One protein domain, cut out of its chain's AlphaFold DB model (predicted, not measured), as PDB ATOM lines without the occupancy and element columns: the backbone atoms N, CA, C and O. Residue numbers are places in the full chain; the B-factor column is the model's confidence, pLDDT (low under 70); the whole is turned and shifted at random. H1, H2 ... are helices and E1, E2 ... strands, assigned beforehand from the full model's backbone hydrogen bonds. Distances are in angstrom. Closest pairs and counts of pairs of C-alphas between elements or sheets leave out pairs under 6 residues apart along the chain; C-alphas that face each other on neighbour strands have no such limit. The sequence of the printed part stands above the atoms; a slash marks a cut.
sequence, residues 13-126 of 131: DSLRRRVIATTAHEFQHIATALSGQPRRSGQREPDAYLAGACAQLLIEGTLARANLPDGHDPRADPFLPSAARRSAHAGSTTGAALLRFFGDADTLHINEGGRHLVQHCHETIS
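What this domain is: This is residues 13 to 126 of the 131 residues of an uncharacterized protein of Stenotrophomonas maltophilia (UniProt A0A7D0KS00). Helix H2 makes the middle of the domain, with the three other helices packed on three sides of it: H1 and H4 cross it on opposite sides, H3 crosses it on a third, and H3 and H4 meet each other at a corner where H3 ends and H4 begins. A tiny sheet of two short strands, E1 and E2, sits beside the last part of H2 and the first residues of H4, while residues 34 to 41, of which 34 belongs to H1 and the rest to the link from H1 to H2, stick out. The printed part has 114 residues, with four named helices and two named strands in the order H1, H2, E1, H3, E2, H4; the sheet is antiparallel and the class is mostly helix. It is compact, with a radius of gyration of the C-alphas of 13.9 A and spans of 38 by 34 by 25 A.

Where its parts are: H1, residues 13 to 34, begins at C-alpha 13, (147.820, 312.051, 259.531), and is 31.3 A long. H2, residues 44 to 60, is 24.2 A long. E1, residues 62 to 64, follows. H3, residues 82 to 101, is 30.2 A long and begins at C-alpha 82, (173.278, 294.537, 260.821). E2 is residues 107 to 109. H4, residues 114 to 125, is 16.1 A long and ends at C-alpha 125, (152.385, 289.607, 247.405).

How they stand to each other: H2 is the hub and touches the three other helices. H1 and H2 form a helical hairpin, opposite ways at a steep tilt of 44 degrees; their closest C-alphas, of Ala 21 and Gly 52, are 3.7 A apart. H3 touches H2 with residues 87 to 95 alone, the same way at a steep tilt of 50 degrees, closest at the C-alphas of Pro 46 and Ala 90, 5.4 A. H4 touches H2, opposite ways at 36 degrees, only just steep, closest at the C-alphas of Cys 54 and Val 118, 6.3 A. H3 and H4 touch only at their ends, closest at the C-alphas of Phe 101 and Leu 117, 6.4 A. H1 and H3 are apart. E1 and E2 are antiparallel neighbours, with N 63 and O 108 at 2.9 A and N 108 and O 63 at 2.8 A, within hydrogen-bond range. The closest C-alphas of H2 and E1 are those of Leu 57 and Leu 63, 4.9 A apart. Every O i to N i+4 pair is within hydrogen-bond range in H1, H2 and H4, and 14 of 16 are in H3.

The domain as a whole: The two C-alphas farthest apart, of Phe 79 and Asn 111, are 41.6 A apart. The printed part has no cut. The link from E1 to H3, residues 65 to 81, is long. The mean pLDDT of the printed part is 83.9, and residues 37 to 43 and 70 to 78 are under 70.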
ATOM      1  N   ASP A  13     147.887 312.623 260.871       82.38
ATOM      2  CA  ASP A  13     147.820 312.051 259.531       82.38
ATOM      3  C   ASP A  13     149.140 311.372 259.145       82.38
ATOM      4  O   ASP A  13     149.143 310.302 258.532       82.38
ATOM      5  N   SER A  14     150.282 311.961 259.522       81.62
ATOM      6  CA  SER A  14     151.600 311.358 259.289       81.62
ATOM      7  C   SER A  14     151.796 310.110 260.155       81.62
ATOM      8  O   SER A  14     152.264 309.084 259.657       81.62
ATOM      9  N   LEU A  15     151.354 310.153 261.415       83.62
ATOM     10  CA  LEU A  15     151.350 309.016 262.327       83.62
ATOM     11  C   LEU A  15     150.427 307.900 261.833       83.62
ATOM     12  O   LEU A  15     150.844 306.746 261.795       83.62
ATOM     13  N   ARG A  16     149.205 308.228 261.411       86.88
ATOM     14  CA  ARG A  16     148.233 307.277 260.860       86.88
ATOM     15  C   ARG A  16     148.808 306.546 259.653       86.88
ATOM     16  O   ARG A  16     148.810 305.317 259.635       86.88
ATOM     17  N   ARG A  17     149.351 307.283 258.679       88.25
ATOM     18  CA  ARG A  17     150.009 306.713 257.492       88.25
ATOM     19  C   ARG A  17     151.162 305.785 257.867       88.25
ATOM     20  O   ARG A  17     151.222 304.654 257.391       88.25
ATOM     21  N   ARG A  18     152.021 306.220 258.795       85.56
ATOM     22  CA  ARG A  18     153.132 305.406 259.305       85.56
ATOM     23  C   ARG A  18     152.644 304.131 259.986       85.56
ATOM     24  O   ARG A  18     153.182 303.068 259.714       85.56
ATOM     25  N   VAL A  19     151.615 304.214 260.828       88.75
ATOM     26  CA  VAL A  19     151.050 303.039 261.501       88.75
ATOM     27  C   VAL A  19     150.437 302.073 260.495       88.75
ATOM     28  O   VAL A  19     150.685 300.876 260.612       88.75
ATOM     29  N   ILE A  20     149.704 302.556 259.489       90.19
ATOM     30  CA  ILE A  20     149.170 301.710 258.412       90.19
ATOM     31  C   ILE A  20     150.306 300.964 257.707       90.19
ATOM     32  O   ILE A  20     150.272 299.734 257.618       90.19
ATOM     33  N   ALA A  21     151.326 301.695 257.254       89.31
ATOM     34  CA  ALA A  21     152.438 301.124 256.508       89.31
ATOM     35  C   ALA A  21     153.243 300.117 257.347       89.31
ATOM     36  O   ALA A  21     153.480 298.997 256.901       89.31
ATOM     37  N   THR A  22     153.613 300.476 258.581       88.88
ATOM     38  CA  THR A  22     154.351 299.588 259.491       88.88
ATOM     39  C   THR A  22     153.530 298.361 259.878       88.88
ATOM     40  O   THR A  22     154.060 297.257 259.891       88.88
ATOM     41  N   THR A  23     152.231 298.513 260.141       91.56
ATOM     42  CA  THR A  23     151.375 297.364 260.468       91.56
ATOM     43  C   THR A  23     151.346 296.382 259.302       91.56
ATOM     44  O   THR A  23     151.626 295.203 259.493       91.56
ATOM     45  N   ALA A  24     151.075 296.851 258.083       92.94
ATOM     46  CA  ALA A  24     151.048 295.975 256.916       92.94
ATOM     47  C   ALA A  24     152.411 295.316 256.632       92.94
ATOM     48  O   ALA A  24     152.447 294.136 256.284       92.94
ATOM     49  N   HIS A  25     153.515 296.034 256.856       92.25
ATOM     50  CA  HIS A  25     154.871 295.490 256.772       92.25
ATOM     51  C   HIS A  25     155.070 294.300 257.725       92.25
ATOM     52  O   HIS A  25     155.450 293.212 257.293       92.25
ATOM     53  N   GLU A  26     154.749 294.457 259.011       90.50
ATOM     54  CA  GLU A  26     154.920 293.372 259.987       90.50
ATOM     55  C   GLU A  26     153.950 292.206 259.750       90.50
ATOM     56  O   GLU A  26     154.317 291.036 259.888       90.50
ATOM     57  N   PHE A  27     152.715 292.495 259.333       91.44
ATOM     58  CA  PHE A  27     151.753 291.453 258.976       91.44
ATOM     59  C   PHE A  27     152.211 290.629 257.772       91.44
ATOM     60  O   PHE A  27     151.977 289.420 257.767       91.44
ATOM     61  N   GLN A  28     152.903 291.229 256.800       90.25
ATOM     62  CA  GLN A  28     153.497 290.479 255.696       90.25
ATOM     63  C   GLN A  28     154.545 289.481 256.207       90.25
ATOM     64  O   GLN A  28     154.501 288.308 255.834       90.25
ATOM     65  N   HIS A  29     155.424 289.890 257.130       88.19
ATOM     66  CA  HIS A  29     156.394 288.974 257.752       88.19
ATOM     67  C   HIS A  29     155.712 287.802 258.460       88.19
ATOM     68  O   HIS A  29     156.132 286.652 258.299       88.19
ATOM     69  N   ILE A  30     154.650 288.083 259.222       88.06
ATOM     70  CA  ILE A  30     153.858 287.066 259.925       88.06
ATOM     71  C   ILE A  30     153.184 286.125 258.920       88.06
ATOM     72  O   ILE A  30     153.304 284.908 259.054       88.06
ATOM     73  N   ALA A  31     152.527 286.659 257.890       86.56
ATOM     74  CA  ALA A  31     151.841 285.872 256.870       86.56
ATOM     75  C   ALA A  31     152.808 284.931 256.136       86.56
ATOM     76  O   ALA A  31     152.532 283.740 255.997       86.56
ATOM     77  N   THR A  32     153.985 285.427 255.742       82.62
ATOM     78  CA  THR A  32     155.033 284.604 255.123       82.62
ATOM     79  C   THR A  32     155.605 283.557 256.085       82.62
ATOM     80  O   THR A  32     155.988 282.467 255.662       82.62
ATOM     81  N   ALA A  33     155.703 283.860 257.382       84.06
ATOM     82  CA  ALA A  33     156.144 282.883 258.376       84.06
ATOM     83  C   ALA A  33     155.110 281.763 258.572       84.06
ATOM     84  O   ALA A  33     155.484 280.592 258.619       84.06
ATOM     85  N   LEU A  34     153.823 282.116 258.635       86.19
ATOM     86  CA  LEU A  34     152.715 281.174 258.807       86.19
ATOM     87  C   LEU A  34     152.453 280.322 257.559       86.19
ATOM     88  O   LEU A  34     152.019 279.182 257.692       86.19
ATOM     89  N   SER A  35     152.757 280.819 256.356       82.62
ATOM     90  CA  SER A  35     152.583 280.061 255.107       82.62
ATOM     91  C   SER A  35     153.617 278.943 254.900       82.62
ATOM     92  O   SER A  35     153.571 278.238 253.894       82.62
ATOM     93  N   GLY A  36     154.569 278.770 255.827       73.38
ATOM     94  CA  GLY A  36     155.605 277.739 255.742       73.38
ATOM     95  C   GLY A  36     156.634 277.983 254.634       73.38
ATOM     96  O   GLY A  36     157.457 277.107 254.359       73.38
ATOM     97  N   GLN A  37     156.624 279.160 253.995       67.62
ATOM     98  CA  GLN A  37     157.582 279.470 252.941       67.62
ATOM     99  C   GLN A  37     159.017 279.492 253.498       67.62
ATOM    100  O   GLN A  37     159.285 280.173 254.500       67.62
ATOM    101  N   PRO A  38     159.978 278.794 252.857       60.59
ATOM    102  CA  PRO A  38     161.361 278.779 253.312       60.59
ATOM    103  C   PRO A  38     161.933 280.199 253.379       60.59
ATOM    104  O   PRO A  38     161.570 281.079 252.597       60.59
ATOM    105  N   ARG A  39     162.840 280.442 254.335       55.59
ATOM    106  CA  ARG A  39     163.511 281.737 254.556       55.59
ATOM    107  C   ARG A  39     164.439 282.097 253.383       55.59
ATOM    108  O   ARG A  39     165.654 282.123 253.546       55.59
ATOM    109  N   ARG A  40     163.910 282.408 252.197       54.53
ATOM    110  CA  ARG A  40     164.663 283.164 251.188       54.53
ATOM    111  C   ARG A  40     164.773 284.600 251.691       54.53
ATOM    112  O   ARG A  40     163.900 285.430 251.469       54.53
ATOM    113  N   SER A  41     165.841 284.853 252.440       56.12
ATOM    114  CA  SER A  41     166.121 286.107 253.148       56.12
ATOM    115  C   SER A  41     166.165 287.349 252.255       56.12
ATOM    116  O   SER A  41     166.037 288.449 252.776       56.12
ATOM    117  N   GLY A  42     166.337 287.188 250.938       58.69
ATOM    118  CA  GLY A  42     166.465 288.304 249.998       58.69
ATOM    119  C   GLY A  42     165.157 288.987 249.584       58.69
ATOM    120  O   GLY A  42     165.219 290.145 249.202       58.69
ATOM    121  N   GLN A  43     164.000 288.311 249.660       65.44
ATOM    122  CA  GLN A  43     162.730 288.842 249.120       65.44
ATOM    123  C   GLN A  43     161.689 289.230 250.183       65.44
ATOM    124  O   GLN A  43     160.815 290.039 249.908       65.44
ATOM    125  N   ARG A  44     161.811 288.744 251.427       78.94
ATOM    126  CA  ARG A  44     160.816 289.034 252.485       78.94
ATOM    127  C   ARG A  44     160.706 290.513 252.827       78.94
ATOM    128  O   ARG A  44     159.624 291.025 253.072       78.94
ATOM    129  N   GLU A  45     161.852 291.170 252.886       87.38
ATOM    130  CA  GLU A  45     161.923 292.549 253.332       87.38
ATOM    131  C   GLU A  45     161.377 293.526 252.279       87.38
ATOM    132  O   GLU A  45     160.525 294.341 252.637       87.38
ATOM    133  N   PRO A  46     161.754 293.423 250.985       90.56
ATOM    134  CA  PRO A  46     161.080 294.177 249.930       90.56
ATOM    135  C   PRO A  46     159.563 293.960 249.889       90.56
ATOM    136  O   PRO A  46     158.816 294.933 249.813       90.56
ATOM    137  N   ASP A  47     159.102 292.712 250.011       91.69
ATOM    138  CA  ASP A  47     157.673 292.377 250.012       91.69
ATOM    139  C   ASP A  47     156.924 293.045 251.175       91.69
ATOM    140  O   ASP A  47     155.805 293.527 251.005       91.69
ATOM    141  N   ALA A  48     157.545 293.125 252.354       91.31
ATOM    142  CA  ALA A  48     156.979 293.803 253.515       91.31
ATOM    143  C   ALA A  48     156.893 295.328 253.317       91.31
ATOM    144  O   ALA A  48     155.882 295.950 253.646       91.31
ATOM    145  N   TYR A  49     157.910 295.955 252.718       92.75
ATOM    146  CA  TYR A  49     157.831 297.374 252.347       92.75
ATOM    147  C   TYR A  49     156.790 297.645 251.257       92.75
ATOM    148  O   TYR A  49     156.072 298.644 251.340       92.75
ATOM    149  N   LEU A  50     156.666 296.744 250.276       94.19
ATOM    150  CA  LEU A  50     155.605 296.799 249.276       94.19
ATOM    151  C   LEU A  50     154.236 296.734 249.962       94.19
ATOM    152  O   LEU A  50     153.421 297.626 249.742       94.19
ATOM    153  N   ALA A  51     154.015 295.772 250.865       94.06
ATOM    154  CA  ALA A  51     152.773 295.646 251.630       94.06
ATOM    155  C   ALA A  51     152.397 296.945 252.361       94.06
ATOM    156  O   ALA A  51     151.240 297.365 252.307       94.06
ATOM    157  N   GLY A  52     153.373 297.623 252.975       93.25
ATOM    158  CA  GLY A  52     153.179 298.928 253.610       93.25
ATOM    159  C   GLY A  52     152.674 300.009 252.649       93.25
ATOM    160  O   GLY A  52     151.681 300.682 252.937       93.25
ATOM    161  N   ALA A  53     153.316 300.147 251.486       94.00
ATOM    162  CA  ALA A  53     152.921 301.120 250.467       94.00
ATOM    163  C   ALA A  53     151.526 300.820 249.883       94.00
ATOM    164  O   ALA A  53     150.707 301.730 249.735       94.00
ATOM    165  N   CYS A  54     151.238 299.545 249.602       94.12
ATOM    166  CA  CYS A  54     149.948 299.089 249.081       94.12
ATOM    167  C   CYS A  54     148.815 299.344 250.080       94.12
ATOM    168  O   CYS A  54     147.768 299.870 249.707       94.12
ATOM    169  N   ALA A  55     149.034 299.013 251.357       93.75
ATOM    170  CA  ALA A  55     148.055 299.237 252.414       93.75
ATOM    171  C   ALA A  55     147.734 300.722 252.575       93.75
ATOM    172  O   ALA A  55     146.564 301.090 252.657       93.75
ATOM    173  N   GLN A  56     148.758 301.580 252.573       93.31
ATOM    174  CA  GLN A  56     148.545 303.016 252.679       93.31
ATOM    175  C   GLN A  56     147.747 303.552 251.484       93.31
ATOM    176  O   GLN A  56     146.767 304.260 251.695       93.31
ATOM    177  N   LEU A  57     148.099 303.165 250.251       93.44
ATOM    178  CA  LEU A  57     147.353 303.571 249.055       93.44
ATOM    179  C   LEU A  57     145.883 303.121 249.105       93.44
ATOM    180  O   LEU A  57     144.999 303.900 248.765       93.44
ATOM    181  N   LEU A  58     145.619 301.881 249.523       91.50
ATOM    182  CA  LEU A  58     144.266 301.312 249.552       91.50
ATOM    183  C   LEU A  58     143.389 301.895 250.666       91.50
ATOM    184  O   LEU A  58     142.189 302.063 250.473       91.50
ATOM    185  N   ILE A  59     143.970 302.196 251.829       90.62
ATOM    186  CA  ILE A  59     143.222 302.712 252.985       90.62
ATOM    187  C   ILE A  59     143.023 304.227 252.885       90.62
ATOM    188  O   ILE A  59     141.943 304.723 253.200       90.62
ATOM    189  N   GLU A  60     144.042 304.966 252.443       91.56
ATOM    190  CA  GLU A  60     143.997 306.431 252.354       91.56
ATOM    191  C   GLU A  60     143.535 306.932 250.976       91.56
ATOM    192  O   GLU A  60     143.346 308.131 250.779       91.56
ATOM    193  N   GLY A  61     143.411 306.043 249.986       92.06
ATOM    194  CA  GLY A  61     143.130 306.386 248.586       92.06
ATOM    195  C   GLY A  61     144.282 307.106 247.874       92.06
ATOM    196  O   GLY A  61     144.199 307.378 246.672       92.06
ATOM    197  N   THR A  62     145.361 307.418 248.598       94.00
ATOM    198  CA  THR A  62     146.528 308.148 248.106       94.00
ATOM    199  C   THR A  62     147.816 307.655 248.755       94.00
ATOM    200  O   THR A  62     147.843 307.181 249.891       94.00
ATOM    201  N   LEU A  63     148.922 307.801 248.034       93.94
ATOM    202  CA  LEU A  63     150.265 307.522 248.520       93.94
ATOM    203  C   LEU A  63     151.187 308.657 248.078       93.94
ATOM    204  O   LEU A  63     151.449 308.806 246.892       93.94
ATOM    205  N   ALA A  64     151.677 309.465 249.018       92.19
ATOM    206  CA  ALA A  64     152.672 310.494 248.713       92.19
ATOM    207  C   ALA A  64     154.072 309.885 248.563       92.19
ATOM    208  O   ALA A  64     154.444 308.986 249.320       92.19
ATOM    209  N   ARG A  65     154.871 310.430 247.644       90.75
ATOM    210  CA  ARG A  65     156.262 310.037 247.389       90.75
ATOM    211  C   ARG A  65     157.114 310.148 248.654       90.75
ATOM    212  O   ARG A  65     157.896 309.252 248.942       90.75
ATOM    213  N   ALA A  66     156.877 311.186 249.457       88.25
ATOM    214  CA  ALA A  66     157.532 311.403 250.748       88.25
ATOM    215  C   ALA A  66     157.192 310.347 251.823       88.25
ATOM    216  O   ALA A  66     157.862 310.286 252.849       88.25
ATOM    217  N   ASN A  67     156.152 309.532 251.614       87.69
ATOM    218  CA  ASN A  67     155.803 308.428 252.513       87.69
ATOM    219  C   ASN A  67     156.413 307.093 252.071       87.69
ATOM    220  O   ASN A  67     156.276 306.103 252.791       87.69
ATOM    221  N   LEU A  68     157.049 307.031 250.894       87.81
ATOM    222  CA  LEU A  68     157.841 305.864 250.532       87.81
ATOM    223  C   LEU A  68     159.018 305.738 251.506       87.81
ATOM    224  O   LEU A  68     159.476 306.752 252.038       87.81
ATOM    225  N   PRO A  69     159.523 304.517 251.747       77.06
ATOM    226  CA  PRO A  69     160.748 304.348 252.511       77.06
ATOM    227  C   PRO A  69     161.847 305.169 251.836       77.06
ATOM    228  O   PRO A  69     162.216 304.900 250.691       77.06
ATOM    229  N   ASP A  70     162.283 306.222 252.521       67.44
ATOM    230  CA  ASP A  70     163.166 307.214 251.932       67.44
ATOM    231  C   ASP A  70     164.557 306.619 251.685       67.44
ATOM    232  O   ASP A  70     164.995 305.678 252.357       67.44
ATOM    233  N   GLY A  71     165.263 307.194 250.719       50.78
ATOM    234  CA  GLY A  71     166.595 306.796 250.282       50.78
ATOM    235  C   GLY A  71     167.703 307.073 251.301       50.78
ATOM    236  O   GLY A  71     168.847 307.260 250.893       50.78
ATOM    237  N   HIS A  72     167.403 307.118 252.603       50.56
ATOM    238  CA  HIS A  72     168.433 307.172 253.632       50.56
ATOM    239  C   HIS A  72     169.319 305.933 253.479       50.56
ATOM    240  O   HIS A  72     168.864 304.815 253.722       50.56
ATOM    241  N   ASP A  73     170.561 306.124 253.020       53.81
ATOM    242  CA  ASP A  73     171.517 305.031 252.888       53.81
ATOM    243  C   ASP A  73     171.826 304.506 254.295       53.81
ATOM    244  O   ASP A  73     172.520 305.171 255.060       53.81
ATOM    245  N   PRO A  74     171.364 303.311 254.678       51.88
ATOM    246  CA  PRO A  74     171.598 302.781 256.013       51.88
ATOM    247  C   PRO A  74     173.046 302.318 256.206       51.88
ATOM    248  O   PRO A  74     173.417 301.893 257.301       51.88
ATOM    249  N   ARG A  75     173.887 302.381 255.162       52.72
ATOM    250  CA  ARG A  75     175.346 302.327 255.314       52.72
ATOM    251  C   ARG A  75     175.905 303.590 255.977       52.72
ATOM    252  O   ARG A  75     177.033 303.537 256.458       52.72
ATOM    253  N   ALA A  76     175.139 304.682 256.024       53.91
ATOM    254  CA  ALA A  76     175.543 305.949 256.625       53.91
ATOM    255  C   ALA A  76     175.459 305.958 258.162       53.91
ATOM    256  O   ALA A  76     176.106 306.802 258.777       53.91
ATOM    257  N   ASP A  77     174.735 305.015 258.787       62.19
ATOM    258  CA  ASP A  77     174.680 304.890 260.248       62.19
ATOM    259  C   ASP A  77     175.411 303.619 260.742       62.19
ATOM    260  O   ASP A  77     174.856 302.508 260.732       62.19
ATOM    261  N   PRO A  78     176.677 303.744 261.188       64.88
ATOM    262  CA  PRO A  78     177.442 302.620 261.714       64.88
ATOM    263  C   PRO A  78     176.903 302.091 263.052       64.88
ATOM    264  O   PRO A  78     177.278 300.982 263.437       64.88
ATOM    265  N   PHE A  79     176.026 302.829 263.741       75.50
ATOM    266  CA  PHE A  79     175.460 302.443 265.035       75.50
ATOM    267  C   PHE A  79     174.244 301.513 264.909       75.50
ATOM    268  O   PHE A  79     173.829 300.909 265.900       75.50
ATOM    269  N   LEU A  80     173.697 301.325 263.701       70.31
ATOM    270  CA  LEU A  80     172.584 300.405 263.480       70.31
ATOM    271  C   LEU A  80     173.028 298.927 263.462       70.31
ATOM    272  O   LEU A  80     174.000 298.565 262.785       70.31
ATOM    273  N   PRO A  81     172.265 298.018 264.106       79.38
ATOM    274  CA  PRO A  81     172.475 296.580 263.979       79.38
ATOM    275  C   PRO A  81     172.441 296.113 262.519       79.38
ATOM    276  O   PRO A  81     171.703 296.641 261.685       79.38
ATOM    277  N   SER A  82     173.177 295.042 262.202       79.62
ATOM    278  CA  SER A  82     173.278 294.537 260.821       79.62
ATOM    279  C   SER A  82     171.922 294.211 260.180       79.62
ATOM    280  O   SER A  82     171.761 294.395 258.976       79.62
ATOM    281  N   ALA A  83     170.952 293.743 260.971       77.75
ATOM    282  CA  ALA A  83     169.593 293.470 260.515       77.75
ATOM    283  C   ALA A  83     168.839 294.753 260.145       77.75
ATOM    284  O   ALA A  83     168.274 294.810 259.058       77.75
ATOM    285  N   ALA A  84     168.919 295.792 260.983       77.25
ATOM    286  CA  ALA A  84     168.307 297.092 260.716       77.25
ATOM    287  C   ALA A  84     168.881 297.736 259.446       77.25
ATOM    288  O   ALA A  84     168.133 298.256 258.626       77.25
ATOM    289  N   ARG A  85     170.195 297.603 259.210       77.50
ATOM    290  CA  ARG A  85     170.813 298.097 257.966       77.50
ATOM    291  C   ARG A  85     170.321 297.363 256.721       77.50
ATOM    292  O   ARG A  85     170.076 297.993 255.698       77.50
ATOM    293  N   ARG A  86     170.176 296.033 256.786       79.62
ATOM    294  CA  ARG A  86     169.616 295.249 255.669       79.62
ATOM    295  C   ARG A  86     168.156 295.610 255.410       79.62
ATOM    296  O   ARG A  86     167.785 295.752 254.251       79.62
ATOM    297  N   SER A  87     167.380 295.778 256.480       81.94
ATOM    298  CA  SER A  87     165.983 296.205 256.427       81.94
ATOM    299  C   SER A  87     165.845 297.549 255.722       81.94
ATOM    300  O   SER A  87     165.276 297.633 254.638       81.94
ATOM    301  N   ALA A  88     166.527 298.572 256.231       79.81
ATOM    302  CA  ALA A  88     166.479 299.902 255.647       79.81
ATOM    303  C   ALA A  88     167.017 299.941 254.196       79.81
ATOM    304  O   ALA A  88     166.494 300.683 253.368       79.81
ATOM    305  N   HIS A  89     167.996 299.098 253.838       83.19
ATOM    306  CA  HIS A  89     168.479 299.002 252.454       83.19
ATOM    307  C   HIS A  89     167.420 298.405 251.516       83.19
ATOM    308  O   HIS A  89     167.236 298.894 250.398       83.19
ATOM    309  N   ALA A  90     166.704 297.375 251.970       85.88
ATOM    310  CA  ALA A  90     165.573 296.818 251.237       85.88
ATOM    311  C   ALA A  90     164.436 297.842 251.108       85.88
ATOM    312  O   ALA A  90     163.862 297.965 250.026       85.88
ATOM    313  N   GLY A  91     164.171 298.620 252.161       86.44
ATOM    314  CA  GLY A  91     163.218 299.729 252.140       86.44
ATOM    315  C   GLY A  91     163.565 300.755 251.073       86.44
ATOM    316  O   GLY A  91     162.764 300.978 250.172       86.44
ATOM    317  N   SER A  92     164.781 301.297 251.114       85.38
ATOM    318  CA  SER A  92     165.290 302.264 250.131       85.38
ATOM    319  C   SER A  92     165.208 301.731 248.692       85.38
ATOM    320  O   SER A  92     164.685 302.400 247.800       85.38
ATOM    321  N   THR A  93     165.627 300.481 248.467       87.94
ATOM    322  CA  THR A  93     165.558 299.837 247.142       87.94
ATOM    323  C   THR A  93     164.112 299.701 246.657       87.94
ATOM    324  O   THR A  93     163.810 299.982 245.496       87.94
ATOM    325  N   THR A  94     163.204 299.306 247.550       90.94
ATOM    326  CA  THR A  94     161.777 299.158 247.241       90.94
ATOM    327  C   THR A  94     161.141 300.515 246.964       90.94
ATOM    328  O   THR A  94     160.464 300.667 245.951       90.94
ATOM    329  N   GLY A  95     161.408 301.525 247.797       90.00
ATOM    330  CA  GLY A  95     160.947 302.899 247.603       90.00
ATOM    331  C   GLY A  95     161.370 303.451 246.243       90.00
ATOM    332  O   GLY A  95     160.521 303.901 245.477       90.00
ATOM    333  N   ALA A  96     162.649 303.304 245.883       90.19
ATOM    334  CA  ALA A  96     163.164 303.704 244.574       90.19
ATOM    335  C   ALA A  96     162.461 302.973 243.419       90.19
ATOM    336  O   ALA A  96     162.079 303.596 242.429       90.19
ATOM    337  N   ALA A  97     162.230 301.663 243.551       91.50
ATOM    338  CA  ALA A  97     161.504 300.898 242.544       91.50
ATOM    339  C   ALA A  97     160.060 301.401 242.383       91.50
ATOM    340  O   ALA A  97     159.552 301.448 241.260       91.50
ATOM    341  N   LEU A  98     159.395 301.783 243.474       92.62
ATOM    342  CA  LEU A  98     158.013 302.262 243.466       92.62
ATOM    343  C   LEU A  98     157.847 303.638 242.806       92.62
ATOM    344  O   LEU A  98     156.761 303.923 242.304       92.62
ATOM    345  N   LEU A  99     158.906 304.450 242.709       92.12
ATOM    346  CA  LEU A  99     158.858 305.759 242.040       92.12
ATOM    347  C   LEU A  99     158.352 305.677 240.593       92.12
ATOM    348  O   LEU A  99     157.700 306.606 240.124       92.12
ATOM    349  N   ARG A 100     158.559 304.546 239.906       92.56
ATOM    350  CA  ARG A 100     158.059 304.328 238.538       92.56
ATOM    351  C   ARG A 100     156.539 304.490 238.401       92.56
ATOM    352  O   ARG A 100     156.071 304.837 237.325       92.56
ATOM    353  N   PHE A 101     155.773 304.243 239.469       92.88
ATOM    354  CA  PHE A 101     154.312 304.377 239.456       92.88
ATOM    355  C   PHE A 101     153.842 305.826 239.589       92.88
ATOM    356  O   PHE A 101     152.708 306.131 239.236       92.88
ATOM    357  N   PHE A 102     154.703 306.709 240.093       91.88
ATOM    358  CA  PHE A 102     154.392 308.118 240.306       91.88
ATOM    359  C   PHE A 102     154.570 308.953 239.037       91.88
ATOM    360  O   PHE A 102     153.938 309.998 238.904       91.88
ATOM    361  N   GLY A 103     155.445 308.531 238.116       87.81
ATOM    362  CA  GLY A 103     155.923 309.418 237.056       87.81
ATOM    363  C   GLY A 103     156.522 310.680 237.679       87.81
ATOM    364  O   GLY A 103     157.344 310.581 238.592       87.81
ATOM    365  N   ASP A 104     156.043 311.850 237.260       88.25
ATOM    366  CA  ASP A 104     156.466 313.143 237.811       88.25
ATOM    367  C   ASP A 104     155.653 313.588 239.041       88.25
ATOM    368  O   ASP A 104     156.042 314.540 239.716       88.25
ATOM    369  N   ALA A 105     154.560 312.898 239.385       90.69
ATOM    370  CA  ALA A 105     153.670 313.307 240.469       90.69
ATOM    371  C   ALA A 105     154.270 313.061 241.864       90.69
ATOM    372  O   ALA A 105     154.912 312.043 242.121       90.69
ATOM    373  N   ASP A 106     153.986 313.955 242.814       91.56
ATOM    374  CA  ASP A 106     154.375 313.767 244.220       91.56
ATOM    375  C   ASP A 106     153.381 312.915 245.011       91.56
ATOM    376  O   ASP A 106     153.706 312.415 246.087       91.56
ATOM    377  N   THR A 107     152.168 312.732 244.492       93.62
ATOM    378  CA  THR A 107     151.131 311.901 245.108       93.62
ATOM    379  C   THR A 107     150.519 310.980 244.069       93.62
ATOM    380  O   THR A 107     150.109 311.411 242.998       93.62
ATOM    381  N   LEU A 108     150.456 309.699 244.411       94.19
ATOM    382  CA  LEU A 108     149.807 308.669 243.626       94.19
ATOM    383  C   LEU A 108     148.375 308.490 244.125       94.19
ATOM    384  O   LEU A 108     148.170 308.134 245.286       94.19
ATOM    385  N   HIS A 109     147.392 308.707 243.256       93.19
ATOM    386  CA  HIS A 109     145.981 308.496 243.573       93.19
ATOM    387  C   HIS A 109     145.505 307.118 243.100       93.19
ATOM    388  O   HIS A 109     145.857 306.661 242.006       93.19
ATOM    389  N   ILE A 110     144.680 306.445 243.911       88.94
ATOM    390  CA  ILE A 110     144.182 305.087 243.627       88.94
ATOM    391  C   ILE A 110     143.388 304.999 242.315       88.94
ATOM    392  O   ILE A 110     143.428 303.983 241.630       88.94
ATOM    393  N   ASN A 111     142.699 306.075 241.933       83.50
ATOM    394  CA  ASN A 111     141.889 306.183 240.718       83.50
ATOM    395  C   ASN A 111     142.700 306.548 239.455       83.50
ATOM    396  O   ASN A 111     142.112 306.691 238.380       83.50
ATOM    397  N   GLU A 112     144.024 306.647 239.547       83.69
ATOM    398  CA  GLU A 112     144.920 306.980 238.435       83.69
ATOM    399  C   GLU A 112     146.044 305.935 238.331       83.69
ATOM    400  O   GLU A 112     145.767 304.736 238.221       83.69
ATOM    401  N   GLY A 113     147.313 306.363 238.395       78.81
ATOM    402  CA  GLY A 113     148.482 305.481 238.401       78.81
ATOM    403  C   GLY A 113     148.485 304.479 239.561       78.81
ATOM    404  O   GLY A 113     149.113 303.423 239.464       78.81
ATOM    405  N   GLY A 114     147.730 304.752 240.634       86.94
ATOM    406  CA  GLY A 114     147.608 303.875 241.794       86.94
ATOM    407  C   GLY A 114     147.051 302.491 241.468       86.94
ATOM    408  O   GLY A 114     147.466 301.521 242.098       86.94
ATOM    409  N   ARG A 115     146.211 302.347 240.432       90.12
ATOM    410  CA  ARG A 115     145.736 301.023 239.991       90.12
ATOM    411  C   ARG A 115     146.872 300.108 239.542       90.12
ATOM    412  O   ARG A 115     146.835 298.915 239.825       90.12
ATOM    413  N   HIS A 116     147.893 300.654 238.880       93.06
ATOM    414  CA  HIS A 116     149.053 299.869 238.453       93.06
ATOM    415  C   HIS A 116     149.888 299.403 239.647       93.06
ATOM    416  O   HIS A 116     150.379 298.276 239.638       93.06
ATOM    417  N   LEU A 117     150.006 300.236 240.688       93.88
ATOM    418  CA  LEU A 117     150.637 299.814 241.935       93.88
ATOM    419  C   LEU A 117     149.815 298.709 242.606       93.88
ATOM    420  O   LEU A 117     150.371 297.666 242.920       93.88
ATOM    421  N   VAL A 118     148.498 298.877 242.753       91.94
ATOM    422  CA  VAL A 118     147.615 297.856 243.347       91.94
ATOM    423  C   VAL A 118     147.700 296.521 242.597       91.94
ATOM    424  O   VAL A 118     147.819 295.472 243.230       91.94
ATOM    425  N   GLN A 119     147.725 296.546 241.263       92.62
ATOM    426  CA  GLN A 119     147.922 295.345 240.451       92.62
ATOM    427  C   GLN A 119     149.281 294.686 240.738       92.62
ATOM    428  O   GLN A 119     149.348 293.484 240.980       92.62
ATOM    429  N   HIS A 120     150.357 295.474 240.798       93.81
ATOM    430  CA  HIS A 120     151.684 294.970 241.148       93.81
ATOM    431  C   HIS A 120     151.725 294.360 242.561       93.81
ATOM    432  O   HIS A 120     152.358 293.323 242.765       93.81
ATOM    433  N   CYS A 121     151.022 294.958 243.527       92.44
ATOM    434  CA  CYS A 121     150.862 294.413 244.875       92.44
ATOM    435  C   CYS A 121     150.169 293.044 244.848       92.44
ATOM    436  O   CYS A 121     150.594 292.112 245.530       92.44
ATOM    437  N   HIS A 122     149.112 292.906 244.049       91.12
ATOM    438  CA  HIS A 122     148.405 291.642 243.900       91.12
ATOM    439  C   HIS A 122     149.305 290.556 243.293       91.12
ATOM    440  O   HIS A 122     149.427 289.468 243.848       91.12
ATOM    441  N   GLU A 123     149.997 290.873 242.203       91.94
ATOM    442  CA  GLU A 123     150.872 289.928 241.500       91.94
ATOM    443  C   GLU A 123     152.081 289.496 242.338       91.94
ATOM    444  O   GLU A 123     152.510 288.347 242.254       91.94
ATOM    445  N   THR A 124     152.625 290.401 243.155       89.69
ATOM    446  CA  THR A 124     153.868 290.149 243.901       89.69
ATOM    447  C   THR A 124     153.603 289.492 245.252       89.69
ATOM    448  O   THR A 124     154.269 288.525 245.610       89.69
ATOM    449  N   ILE A 125     152.620 289.998 246.005       88.50
ATOM    450  CA  ILE A 125     152.385 289.607 247.405       88.50
ATOM    451  C   ILE A 125     150.948 289.155 247.676       88.50
ATOM    452  O   ILE A 125     150.561 289.007 248.832       88.50
ATOM    453  N   SER A 126     150.145 288.914 246.631       85.62
ATOM    454  CA  SER A 126     148.738 288.494 246.756       85.62
ATOM    455  C   SER A 126     147.880 289.472 247.566       85.62
ATOM    456  O   SER A 126     146.922 289.068 248.226       85.62
TER     457      SER A 126